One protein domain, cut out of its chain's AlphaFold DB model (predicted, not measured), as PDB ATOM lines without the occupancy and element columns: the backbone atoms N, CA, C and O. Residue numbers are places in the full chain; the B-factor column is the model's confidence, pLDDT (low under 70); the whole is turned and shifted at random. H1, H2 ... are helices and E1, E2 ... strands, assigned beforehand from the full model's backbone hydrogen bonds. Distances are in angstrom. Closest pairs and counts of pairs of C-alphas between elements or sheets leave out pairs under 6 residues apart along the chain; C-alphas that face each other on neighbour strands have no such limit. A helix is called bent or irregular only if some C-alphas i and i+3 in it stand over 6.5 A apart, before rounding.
ATOM      1  N   CYS A  66      -2.305  33.898  -7.183       98.12
ATOM      2  CA  CYS A  66      -2.403  35.145  -7.933       98.12
ATOM      3  C   CYS A  66      -1.374  36.154  -7.410       98.12
ATOM      4  O   CYS A  66      -0.727  35.923  -6.383       98.12
ATOM      5  N   TYR A  67      -1.242  37.291  -8.087       98.06
ATOM      6  CA  TYR A  67      -0.370  38.382  -7.650       98.06
ATOM      7  C   TYR A  67      -1.165  39.624  -7.262       98.06
ATOM      8  O   TYR A  67      -2.254  39.873  -7.773       98.06
ATOM      9  N   THR A  68      -0.597  40.450  -6.390       97.62
ATOM     10  CA  THR A  68      -1.104  41.793  -6.100       97.62
ATOM     11  C   THR A  68       0.034  42.795  -5.930       97.62
ATOM     12  O   THR A  68       1.127  42.438  -5.488       97.62
ATOM     13  N   LYS A  69      -0.220  44.054  -6.300       96.06
ATOM     14  CA  LYS A  69       0.693  45.186  -6.079       96.06
ATOM     15  C   LYS A  69       0.491  45.849  -4.703       96.06
ATOM     16  O   LYS A  69       1.228  46.769  -4.384       96.06
ATOM     17  N   LEU A  70      -0.494  45.404  -3.915       96.75
ATOM     18  CA  LEU A  70      -0.752  45.925  -2.570       96.75
ATOM     19  C   LEU A  70       0.411  45.635  -1.613       96.75
ATOM     20  O   LEU A  70       1.144  44.650  -1.765       96.75
ATOM     21  N   GLU A  71       0.564  46.487  -0.606       93.88
ATOM     22  CA  GLU A  71       1.544  46.303   0.456       93.88
ATOM     23  C   GLU A  71       1.088  45.246   1.466       93.88
ATOM     24  O   GLU A  71      -0.098  44.988   1.653       93.88
ATOM     25  N   ARG A  72       2.043  44.626   2.173       89.62
ATOM     26  CA  ARG A  72       1.745  43.524   3.108       89.62
ATOM     27  C   ARG A  72       0.725  43.913   4.189       89.62
ATOM     28  O   ARG A  72      -0.083  43.074   4.562       89.62
ATOM     29  N   GLN A  73       0.749  45.162   4.654       91.25
ATOM     30  CA  GLN A  73      -0.184  45.676   5.671       91.25
ATOM     31  C   GLN A  73      -1.639  45.707   5.174       91.25
ATOM     32  O   GLN A  73      -2.569  45.576   5.963       91.25
ATOM     33  N   GLU A  74      -1.845  45.837   3.863       94.31
ATOM     34  CA  GLU A  74      -3.172  45.854   3.239       94.31
ATOM     35  C   GLU A  74      -3.731  44.435   3.031       94.31
ATOM     36  O   GLU A  74      -4.909  44.261   2.727       94.31
ATOM     37  N   LEU A  75      -2.899  43.402   3.214       94.88
ATOM     38  CA  LEU A  75      -3.249  42.000   2.978       94.88
ATOM     39  C   LEU A  75      -3.633  41.240   4.252       94.88
ATOM     40  O   LEU A  75      -3.846  40.031   4.189       94.88
ATOM     41  N   ASP A  76      -3.773  41.921   5.390       92.44
ATOM     42  CA  ASP A  76      -4.117  41.306   6.678       92.44
ATOM     43  C   ASP A  76      -5.408  40.477   6.616       92.44
ATOM     44  O   ASP A  76      -5.461  39.367   7.144       92.44
ATOM     45  N   ALA A  77      -6.454  40.992   5.962       92.31
ATOM     46  CA  ALA A  77      -7.726  40.283   5.827       92.31
ATOM     47  C   ALA A  77      -7.589  39.027   4.952       92.31
ATOM     48  O   ALA A  77      -8.077  37.959   5.323       92.31
ATOM     49  N   VAL A  78      -6.872  39.138   3.829       93.88
ATOM     50  CA  VAL A  78      -6.625  38.022   2.905       93.88
ATOM     51  C   VAL A  78      -5.749  36.955   3.562       93.88
ATOM     52  O   VAL A  78      -6.049  35.769   3.471       93.88
ATOM     53  N   GLY A  79      -4.710  37.363   4.289       92.31
ATOM     54  CA  GLY A  79      -3.801  36.457   4.990       92.31
ATOM     55  C   GLY A  79      -4.434  35.705   6.165       92.31
ATOM     56  O   GLY A  79      -3.878  34.704   6.601       92.31
ATOM     57  N   ARG A  80      -5.587  36.157   6.679       94.06
ATOM     58  CA  ARG A  80      -6.352  35.466   7.736       94.06
ATOM     59  C   ARG A  80      -7.320  34.414   7.201       94.06
ATOM     60  O   ARG A  80      -7.922  33.697   8.002       94.06
ATOM     61  N   ARG A  81      -7.511  34.326   5.883       94.88
ATOM     62  CA  ARG A  81      -8.375  33.307   5.287       94.88
ATOM     63  C   ARG A  81      -7.773  31.919   5.497       94.88
ATOM     64  O   ARG A  81      -6.569  31.729   5.380       94.88
ATOM     65  N   ASN A  82      -8.626  30.938   5.765       95.06
ATOM     66  CA  ASN A  82      -8.224  29.541   5.944       95.06
ATOM     67  C   ASN A  82      -7.813  28.850   4.631       95.06
ATOM     68  O   ASN A  82      -7.136  27.825   4.665       95.06
ATOM     69  N   ASP A  83      -8.235  29.393   3.490       95.25
ATOM     70  CA  ASP A  83      -7.942  28.881   2.153       95.25
ATOM     71  C   ASP A  83      -6.721  29.548   1.492       95.25
ATOM     72  O   ASP A  83      -6.295  29.105   0.421       95.25
ATOM     73  N   VAL A  84      -6.116  30.544   2.150       97.31
ATOM     74  CA  VAL A  84      -4.832  31.153   1.782       97.31
ATOM     75  C   VAL A  84      -3.720  30.474   2.575       97.31
ATOM     76  O   VAL A  84      -3.706  30.480   3.801       97.31
ATOM     77  N   LEU A  85      -2.760  29.885   1.865       97.31
ATOM     78  CA  LEU A  85      -1.650  29.155   2.474       97.31
ATOM     79  C   LEU A  85      -0.531  30.089   2.920       97.31
ATOM     80  O   LEU A  85       0.048  29.902   3.988       97.31
ATOM     81  N   ARG A  86      -0.164  31.043   2.060       97.00
ATOM     82  CA  ARG A  86       0.932  31.984   2.313       97.00
ATOM     83  C   ARG A  86       0.918  33.145   1.331       97.00
ATOM     84  O   ARG A  86       0.376  33.044   0.232       97.00
ATOM     85  N   ILE A  87       1.577  34.225   1.743       97.75
ATOM     86  CA  ILE A  87       1.832  35.406   0.923       97.75
ATOM     87  C   ILE A  87       3.345  35.609   0.851       97.75
ATOM     88  O   ILE A  87       3.995  35.832   1.878       97.75
ATOM     89  N   GLU A  88       3.891  35.521  -0.354       97.25
ATOM     90  CA  GLU A  88       5.323  35.615  -0.653       97.25
ATOM     91  C   GLU A  88       5.616  36.924  -1.394       97.25
ATOM     92  O   GLU A  88       4.770  37.422  -2.133       97.25
ATOM     93  N   GLU A  89       6.802  37.502  -1.208       97.06
ATOM     94  CA  GLU A  89       7.257  38.599  -2.071       97.06
ATOM     95  C   GLU A  89       7.858  38.024  -3.355       97.06
ATOM     96  O   GLU A  89       8.555  37.011  -3.322       97.06
ATOM     97  N   ALA A  90       7.581  38.667  -4.484       96.62
ATOM     98  CA  ALA A  90       8.111  38.293  -5.786       96.62
ATOM     99  C   ALA A  90       8.407  39.545  -6.619       96.62
ATOM    100  O   ALA A  90       7.860  40.621  -6.371       96.62
ATOM    101  N   GLU A  91       9.251  39.393  -7.634       96.75
ATOM    102  CA  GLU A  91       9.498  40.427  -8.635       96.75
ATOM    103  C   GLU A  91       8.941  39.978  -9.985       96.75
ATOM    104  O   GLU A  91       9.082  38.819 -10.382       96.75
ATOM    105  N   LYS A  92       8.278  40.896 -10.685       96.00
ATOM    106  CA  LYS A  92       7.705  40.664 -12.015       96.00
ATOM    107  C   LYS A  92       8.053  41.824 -12.932       96.00
ATOM    108  O   LYS A  92       8.169  42.958 -12.474       96.00
ATOM    109  N   ALA A  93       8.199  41.539 -14.220       95.06
ATOM    110  CA  ALA A  93       8.351  42.579 -15.224       95.06
ATOM    111  C   ALA A  93       7.013  43.308 -15.416       95.06
ATOM    112  O   ALA A  93       5.986  42.675 -15.666       95.06
ATOM    113  N   ASP A  94       7.028  44.632 -15.301       93.25
ATOM    114  CA  ASP A  94       5.942  45.494 -15.749       93.25
ATOM    115  C   ASP A  94       6.240  45.929 -17.184       93.25
ATOM    116  O   ASP A  94       7.120  46.755 -17.433       93.25
ATOM    117  N   LEU A  95       5.522  45.332 -18.133       90.94
ATOM    118  CA  LEU A  95       5.745  45.546 -19.564       90.94
ATOM    119  C   LEU A  95       5.388  46.970 -20.019       90.94
ATOM    120  O   LEU A  95       5.813  47.378 -21.095       90.94
ATOM    121  N   LEU A  96       4.610  47.726 -19.233       91.31
ATOM    122  CA  LEU A  96       4.246  49.103 -19.580       91.31
ATOM    123  C   LEU A  96       5.355  50.097 -19.241       91.31
ATOM    124  O   LEU A  96       5.557  51.064 -19.973       91.31
ATOM    125  N   SER A  97       6.045  49.883 -18.121       92.75
ATOM    126  CA  SER A  97       7.125  50.757 -17.658       92.75
ATOM    127  C   SER A  97       8.521  50.214 -17.956       92.75
ATOM    128  O   SER A  97       9.494  50.864 -17.585       92.75
ATOM    129  N   ASP A  98       8.612  49.043 -18.596       93.31
ATOM    130  CA  ASP A  98       9.858  48.333 -18.907       93.31
ATOM    131  C   ASP A  98      10.773  48.197 -17.676       93.31
ATOM    132  O   ASP A  98      11.956  48.539 -17.675       93.31
ATOM    133  N   SER A  99      10.184  47.768 -16.556       95.38
ATOM    134  CA  SER A  99      10.869  47.723 -15.261       95.38
ATOM    135  C   SER A  99      10.433  46.536 -14.415       95.38
ATOM    136  O   SER A  99       9.282  46.108 -14.488       95.38
ATOM    137  N   MET A 100      11.303  46.066 -13.523       96.94
ATOM    138  CA  MET A 100      10.926  45.084 -12.504       96.94
ATOM    139  C   MET A 100      10.173  45.764 -11.357       96.94
ATOM    140  O   MET A 100      10.649  46.745 -10.785       96.94
ATOM    141  N   ILE A 101       9.008  45.228 -11.001       95.50
ATOM    142  CA  ILE A 101       8.190  45.688  -9.879       95.50
ATOM    143  C   ILE A 101       8.092  44.607  -8.808       95.50
ATOM    144  O   ILE A 101       8.050  43.409  -9.103       95.50
ATOM    145  N   LYS A 102       7.998  45.041  -7.550       96.06
ATOM    146  CA  LYS A 102       7.686  44.152  -6.431       96.06
ATOM    147  C   LYS A 102       6.191  43.874  -6.397       96.06
ATOM    148  O   LYS A 102       5.373  44.787  -6.489       96.06
ATOM    149  N   VAL A 103       5.845  42.606  -6.241       97.31
ATOM    150  CA  VAL A 103       4.474  42.116  -6.106       97.31
ATOM    151  C   VAL A 103       4.407  41.088  -4.985       97.31
ATOM    152  O   VAL A 103       5.422  40.551  -4.541       97.31
ATOM    153  N   ARG A 104       3.203  40.816  -4.491       97.94
ATOM    154  CA  ARG A 104       2.955  39.781  -3.486       97.94
ATOM    155  C   ARG A 104       2.221  38.627  -4.149       97.94
ATOM    156  O   ARG A 104       1.155  38.828  -4.727       97.94
ATOM    157  N   LYS A 105       2.805  37.434  -4.084       98.25
ATOM    158  CA  LYS A 105       2.221  36.178  -4.558       98.25
ATOM    159  C   LYS A 105       1.363  35.589  -3.448       98.25
ATOM    160  O   LYS A 105       1.882  35.234  -2.392       98.25
ATOM    161  N   ILE A 106       0.064  35.482  -3.681       98.44
ATOM    162  CA  ILE A 106      -0.885  34.869  -2.751       98.44
ATOM    163  C   ILE A 106      -1.088  33.434  -3.215       98.44
ATOM    164  O   ILE A 106      -1.652  33.213  -4.280       98.44
ATOM    165  N   VAL A 107      -0.605  32.467  -2.436       98.31
ATOM    166  CA  VAL A 107      -0.737  31.036  -2.734       98.31
ATOM    167  C   VAL A 107      -1.897  30.471  -1.928       98.31
ATOM    168  O   VAL A 107      -1.951  30.653  -0.710       98.31
ATOM    169  N   ALA A 108      -2.803  29.760  -2.590       97.44
ATOM    170  CA  ALA A 108      -4.030  29.246  -1.997       97.44
ATOM    171  C   ALA A 108      -4.108  27.714  -2.012       97.44
ATOM    172  O   ALA A 108      -3.277  27.010  -2.591       97.44
ATOM    173  N   THR A 109      -5.111  27.196  -1.309       95.69
ATOM    174  CA  THR A 109      -5.359  25.760  -1.146       95.69
ATOM    175  C   THR A 109      -5.942  25.101  -2.397       95.69
ATOM    176  O   THR A 109      -5.602  23.947  -2.676       95.69
ATOM    177  N   ASP A 110      -6.777  25.825  -3.145       94.69
ATOM    178  CA  ASP A 110      -7.449  25.381  -4.367       94.69
ATOM    179  C   ASP A 110      -7.812  26.582  -5.282       94.69
ATOM    180  O   ASP A 110      -7.671  27.740  -4.876       94.69
ATOM    181  N   PRO A 111      -8.208  26.344  -6.548       94.62
ATOM    182  CA  PRO A 111      -8.486  27.417  -7.506       94.62
ATOM    183  C   PRO A 111      -9.718  28.273  -7.171       94.62
ATOM    184  O   PRO A 111      -9.800  29.424  -7.617       94.62
ATOM    185  N   LEU A 112     -10.675  27.747  -6.393       94.38
ATOM    186  CA  LEU A 112     -11.883  28.488  -6.013       94.38
ATOM    187  C   LEU A 112     -11.535  29.642  -5.071       94.38
ATOM    188  O   LEU A 112     -12.112  30.722  -5.193       94.38
ATOM    189  N   ALA A 113     -10.540  29.441  -4.204       95.12
ATOM    190  CA  ALA A 113     -10.018  30.470  -3.312       95.12
ATOM    191  C   ALA A 113      -9.401  31.667  -4.061       95.12
ATOM    192  O   ALA A 113      -9.486  32.795  -3.580       95.12
ATOM    193  N   ILE A 114      -8.806  31.455  -5.242       96.19
ATOM    194  CA  ILE A 114      -8.190  32.531  -6.038       96.19
ATOM    195  C   ILE A 114      -9.238  33.343  -6.799       96.19
ATOM    196  O   ILE A 114      -9.328  34.555  -6.600       96.19
ATOM    197  N   GLY A 115     -10.026  32.678  -7.647       89.38
ATOM    198  CA  GLY A 115     -10.995  33.342  -8.526       89.38
ATOM    199  C   GLY A 115     -12.142  32.457  -9.019       89.38
ATOM    200  O   GLY A 115     -13.070  32.963  -9.638       89.38
ATOM    201  N   GLY A 116     -12.110  31.144  -8.759       74.94
ATOM    202  CA  GLY A 116     -13.143  30.220  -9.247       74.94
ATOM    203  C   GLY A 116     -14.425  30.167  -8.402       74.94
ATOM    204  O   GLY A 116     -15.418  29.590  -8.843       74.94
ATOM    205  N   GLY A 117     -14.413  30.721  -7.186       79.50
ATOM    206  CA  GLY A 117     -15.538  30.715  -6.249       79.50
ATOM    207  C   GLY A 117     -16.123  32.106  -5.992       79.50
ATOM    208  O   GLY A 117     -15.552  33.117  -6.380       79.50
ATOM    209  N   GLN A 118     -17.263  32.150  -5.297       82.75
ATOM    210  CA  GLN A 118     -17.771  33.397  -4.715       82.75
ATOM    211  C   GLN A 118     -16.924  33.781  -3.498       82.75
ATOM    212  O   GLN A 118     -16.521  32.903  -2.734       82.75
ATOM    213  N   ASN A 119     -16.716  35.082  -3.277       89.44
ATOM    214  CA  ASN A 119     -15.909  35.595  -2.165       89.44
ATOM    215  C   ASN A 119     -14.456  35.077  -2.216       89.44
ATOM    216  O   ASN A 119     -13.841  34.766  -1.190       89.44
ATOM    217  N   SER A 120     -13.926  34.955  -3.431       94.56
ATOM    218  CA  SER A 120     -12.536  34.596  -3.713       94.56
ATOM    219  C   SER A 120     -11.583  35.765  -3.421       94.56
ATOM    220  O   SER A 120     -12.017  36.890  -3.165       94.56
ATOM    221  N   VAL A 121     -10.268  35.530  -3.454       95.44
ATOM    222  CA  VAL A 121      -9.258  36.596  -3.302       95.44
ATOM    223  C   VAL A 121      -9.460  37.695  -4.349       95.44
ATOM    224  O   VAL A 121      -9.392  38.878  -4.011       95.44
ATOM    225  N   ARG A 122      -9.773  37.319  -5.594       94.94
ATOM    226  CA  ARG A 122     -10.073  38.250  -6.690       94.94
ATOM    227  C   ARG A 122     -11.263  39.167  -6.403       94.94
ATOM    228  O   ARG A 122     -11.262  40.304  -6.863       94.94
ATOM    229  N   ASP A 123     -12.254  38.694  -5.650       93.88
ATOM    230  CA  ASP A 123     -13.443  39.487  -5.313       93.88
ATOM    231  C   ASP A 123     -13.165  40.501  -4.192       93.88
ATOM    232  O   ASP A 123     -13.890  41.482  -4.038       93.88
ATOM    233  N   GLN A 124     -12.126  40.261  -3.385       92.75
ATOM    234  CA  GLN A 124     -11.804  41.074  -2.209       92.75
ATOM    235  C   GLN A 124     -10.786  42.173  -2.496       92.75
ATOM    236  O   GLN A 124     -10.830  43.234  -1.873       92.75
ATOM    237  N   ILE A 125      -9.849  41.920  -3.408       95.62
ATOM    238  CA  ILE A 125      -8.760  42.842  -3.723       95.62
ATOM    239  C   ILE A 125      -8.480  42.870  -5.220       95.62
ATOM    240  O   ILE A 125      -8.770  41.930  -5.956       95.62
ATOM    241  N   ARG A 126      -7.802  43.929  -5.673       95.75
ATOM    242  CA  ARG A 126      -7.239  43.941  -7.022       95.75
ATOM    243  C   ARG A 126      -6.104  42.917  -7.115       95.75
ATOM    244  O   ARG A 126      -5.038  43.099  -6.515       95.75
ATOM    245  N   ALA A 127      -6.343  41.869  -7.894       96.25
ATOM    246  CA  ALA A 127      -5.402  40.790  -8.157       96.25
ATOM    247  C   ALA A 127      -5.111  40.658  -9.662       96.25
ATOM    248  O   ALA A 127      -5.944  40.978 -10.508       96.25
ATOM    249  N   TRP A 128      -3.914  40.179  -9.985       96.12
ATOM    250  CA  TRP A 128      -3.432  39.863 -11.328       96.12
ATOM    251  C   TRP A 128      -3.222  38.357 -11.439       96.12
ATOM    252  O   TRP A 128      -2.937  37.702 -10.436       96.12
ATOM    253  N   GLU A 129      -3.371  37.817 -12.650       96.00
ATOM    254  CA  GLU A 129      -3.335  36.365 -12.911       96.00
ATOM    255  C   GLU A 129      -4.362  35.568 -12.074       96.00
ATOM    256  O   GLU A 129      -4.242  34.364 -11.900       96.00
ATOM    257  N   ALA A 130      -5.406  36.235 -11.566       96.38
ATOM    258  CA  ALA A 130      -6.467  35.625 -10.760       96.38
ATOM    259  C   ALA A 130      -7.660  35.117 -11.595       96.38
ATOM    260  O   ALA A 130      -8.671  34.694 -11.040       96.38
ATOM    261  N   ASP A 131      -7.568  35.201 -12.923       94.81
ATOM    262  CA  ASP A 131      -8.571  34.729 -13.889       94.81
ATOM    263  C   ASP A 131      -7.953  33.775 -14.924       94.81
ATOM    264  O   ASP A 131      -8.323  33.746 -16.092       94.81
ATOM    265  N   ILE A 132      -6.940  33.022 -14.495       94.94
ATOM    266  CA  ILE A 132      -6.312  31.965 -15.288       94.94
ATOM    267  C   ILE A 132      -6.786  30.635 -14.711       94.94
ATOM    268  O   ILE A 132      -6.714  30.426 -13.494       94.94
ATOM    269  N   LYS A 133      -7.264  29.711 -15.555       94.25
ATOM    270  CA  LYS A 133      -7.656  28.383 -15.061       94.25
ATOM    271  C   LYS A 133      -6.431  27.698 -14.470       94.25
ATOM    272  O   LYS A 133      -5.335  27.763 -15.018       94.25
TER     273      LYS A 133
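AT A GLANCE: This is residues 66 to 133 of the 323 residues of the protein "DNA_pol_B_exo1 domain-containing protein" of Thaumarchaeota archaeon (UniProt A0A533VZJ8). A long, strongly twisted hairpin of two strands, E2 and E3, is the backbone of this small domain; the short strand E1 is beside E3 and makes a three-stranded sheet. H1 packs over one face of this sheet along E3, H2 is on the same face but beside the strands, H3 makes a corner with H2, and the hairpin's turn at residues 95 to 98 lies at one extreme of the longest axis. The printed part has 68 residues, with three named strands and three named helices in the order E1, H1, E2, E3, H2, H3; the sheet runs E1, E3, E2, antiparallel throughout, and the class is mixed, helices and strands. The whole is compact, with a radius of gyration of the C-alphas of 11.8 A and spans of 35 by 26 by 16 A.

IN THESE COORDINATES: E3, residues 99 to 108, is 27.2 A long and ends at C-alpha 108 (-4.030, 29.246, -1.997). E2, residues 84 to 94, is 25.1 A long and bends by 62 degrees at residue 89. E1, residues 66 to 68, spans 7.0 A from C-alpha 66 at (-2.403, 35.145, -7.933). H1, residues 72 to 79, spans 9.2 A and is irregular, with C-alphas 74 and 77 7.6 A apart. H2, residues 111 to 116, spans 5.7 A and is only just irregular, with C-alphas 113 and 116 6.7 A apart. H3, residues 121 to 124, spans 5.3 A and ends at C-alpha 124 (-11.804, 41.074, -2.209).

HOW THE PARTS SIT: E2 and E3 form an antiparallel hairpin at 160 degrees, with N 90 and O 103 2.9 A apart, within hydrogen-bond range. On the other side of E3, E1 is antiparallel to it at 130 degrees, with N 104 and O 68 2.8 A apart, also within range. H1 is on the sheet at a height of 9.3 A, over E3 and along the strands, at 15 degrees to E3 on the local plane. The closest C-alphas of H1 and E2 are those of Gly 79 and Ile 87, 7.0 A apart. E1, H1 and E2 make a split strand-helix-strand unit, two strands running the same way with E3 between them, and its crossover is right-handed. H2 is on the same face as H1, over none of the strands, but only just: 2 of its 6 C-alphas fall on E3. H2 and H3 touch only at the corner, by Ile 114 and Val 121, their closest C-alphas, 5.0 A apart. H3 only grazes the sheet, with residues 121 to 122. H1 and H3 are close but not clearly touching, their closest C-alphas, Val 78 and Val 121, being 6.9 A apart; H1 and H2 are apart. O i to N i+4 pairs are within range in 1 of 4 for H1, where 2 of 5 O i to N i+3 pairs are, and in 1 of 2 for H2; H3 is too short for such a pair.

THE WHOLE: The two C-alphas farthest apart are those of Asn 82 and Asp 98, at 36.0 A. The printed part has no cut, and the five links between named elements are tight. The mean pLDDT of the printed part is 94.4, and no printed residue is under 70.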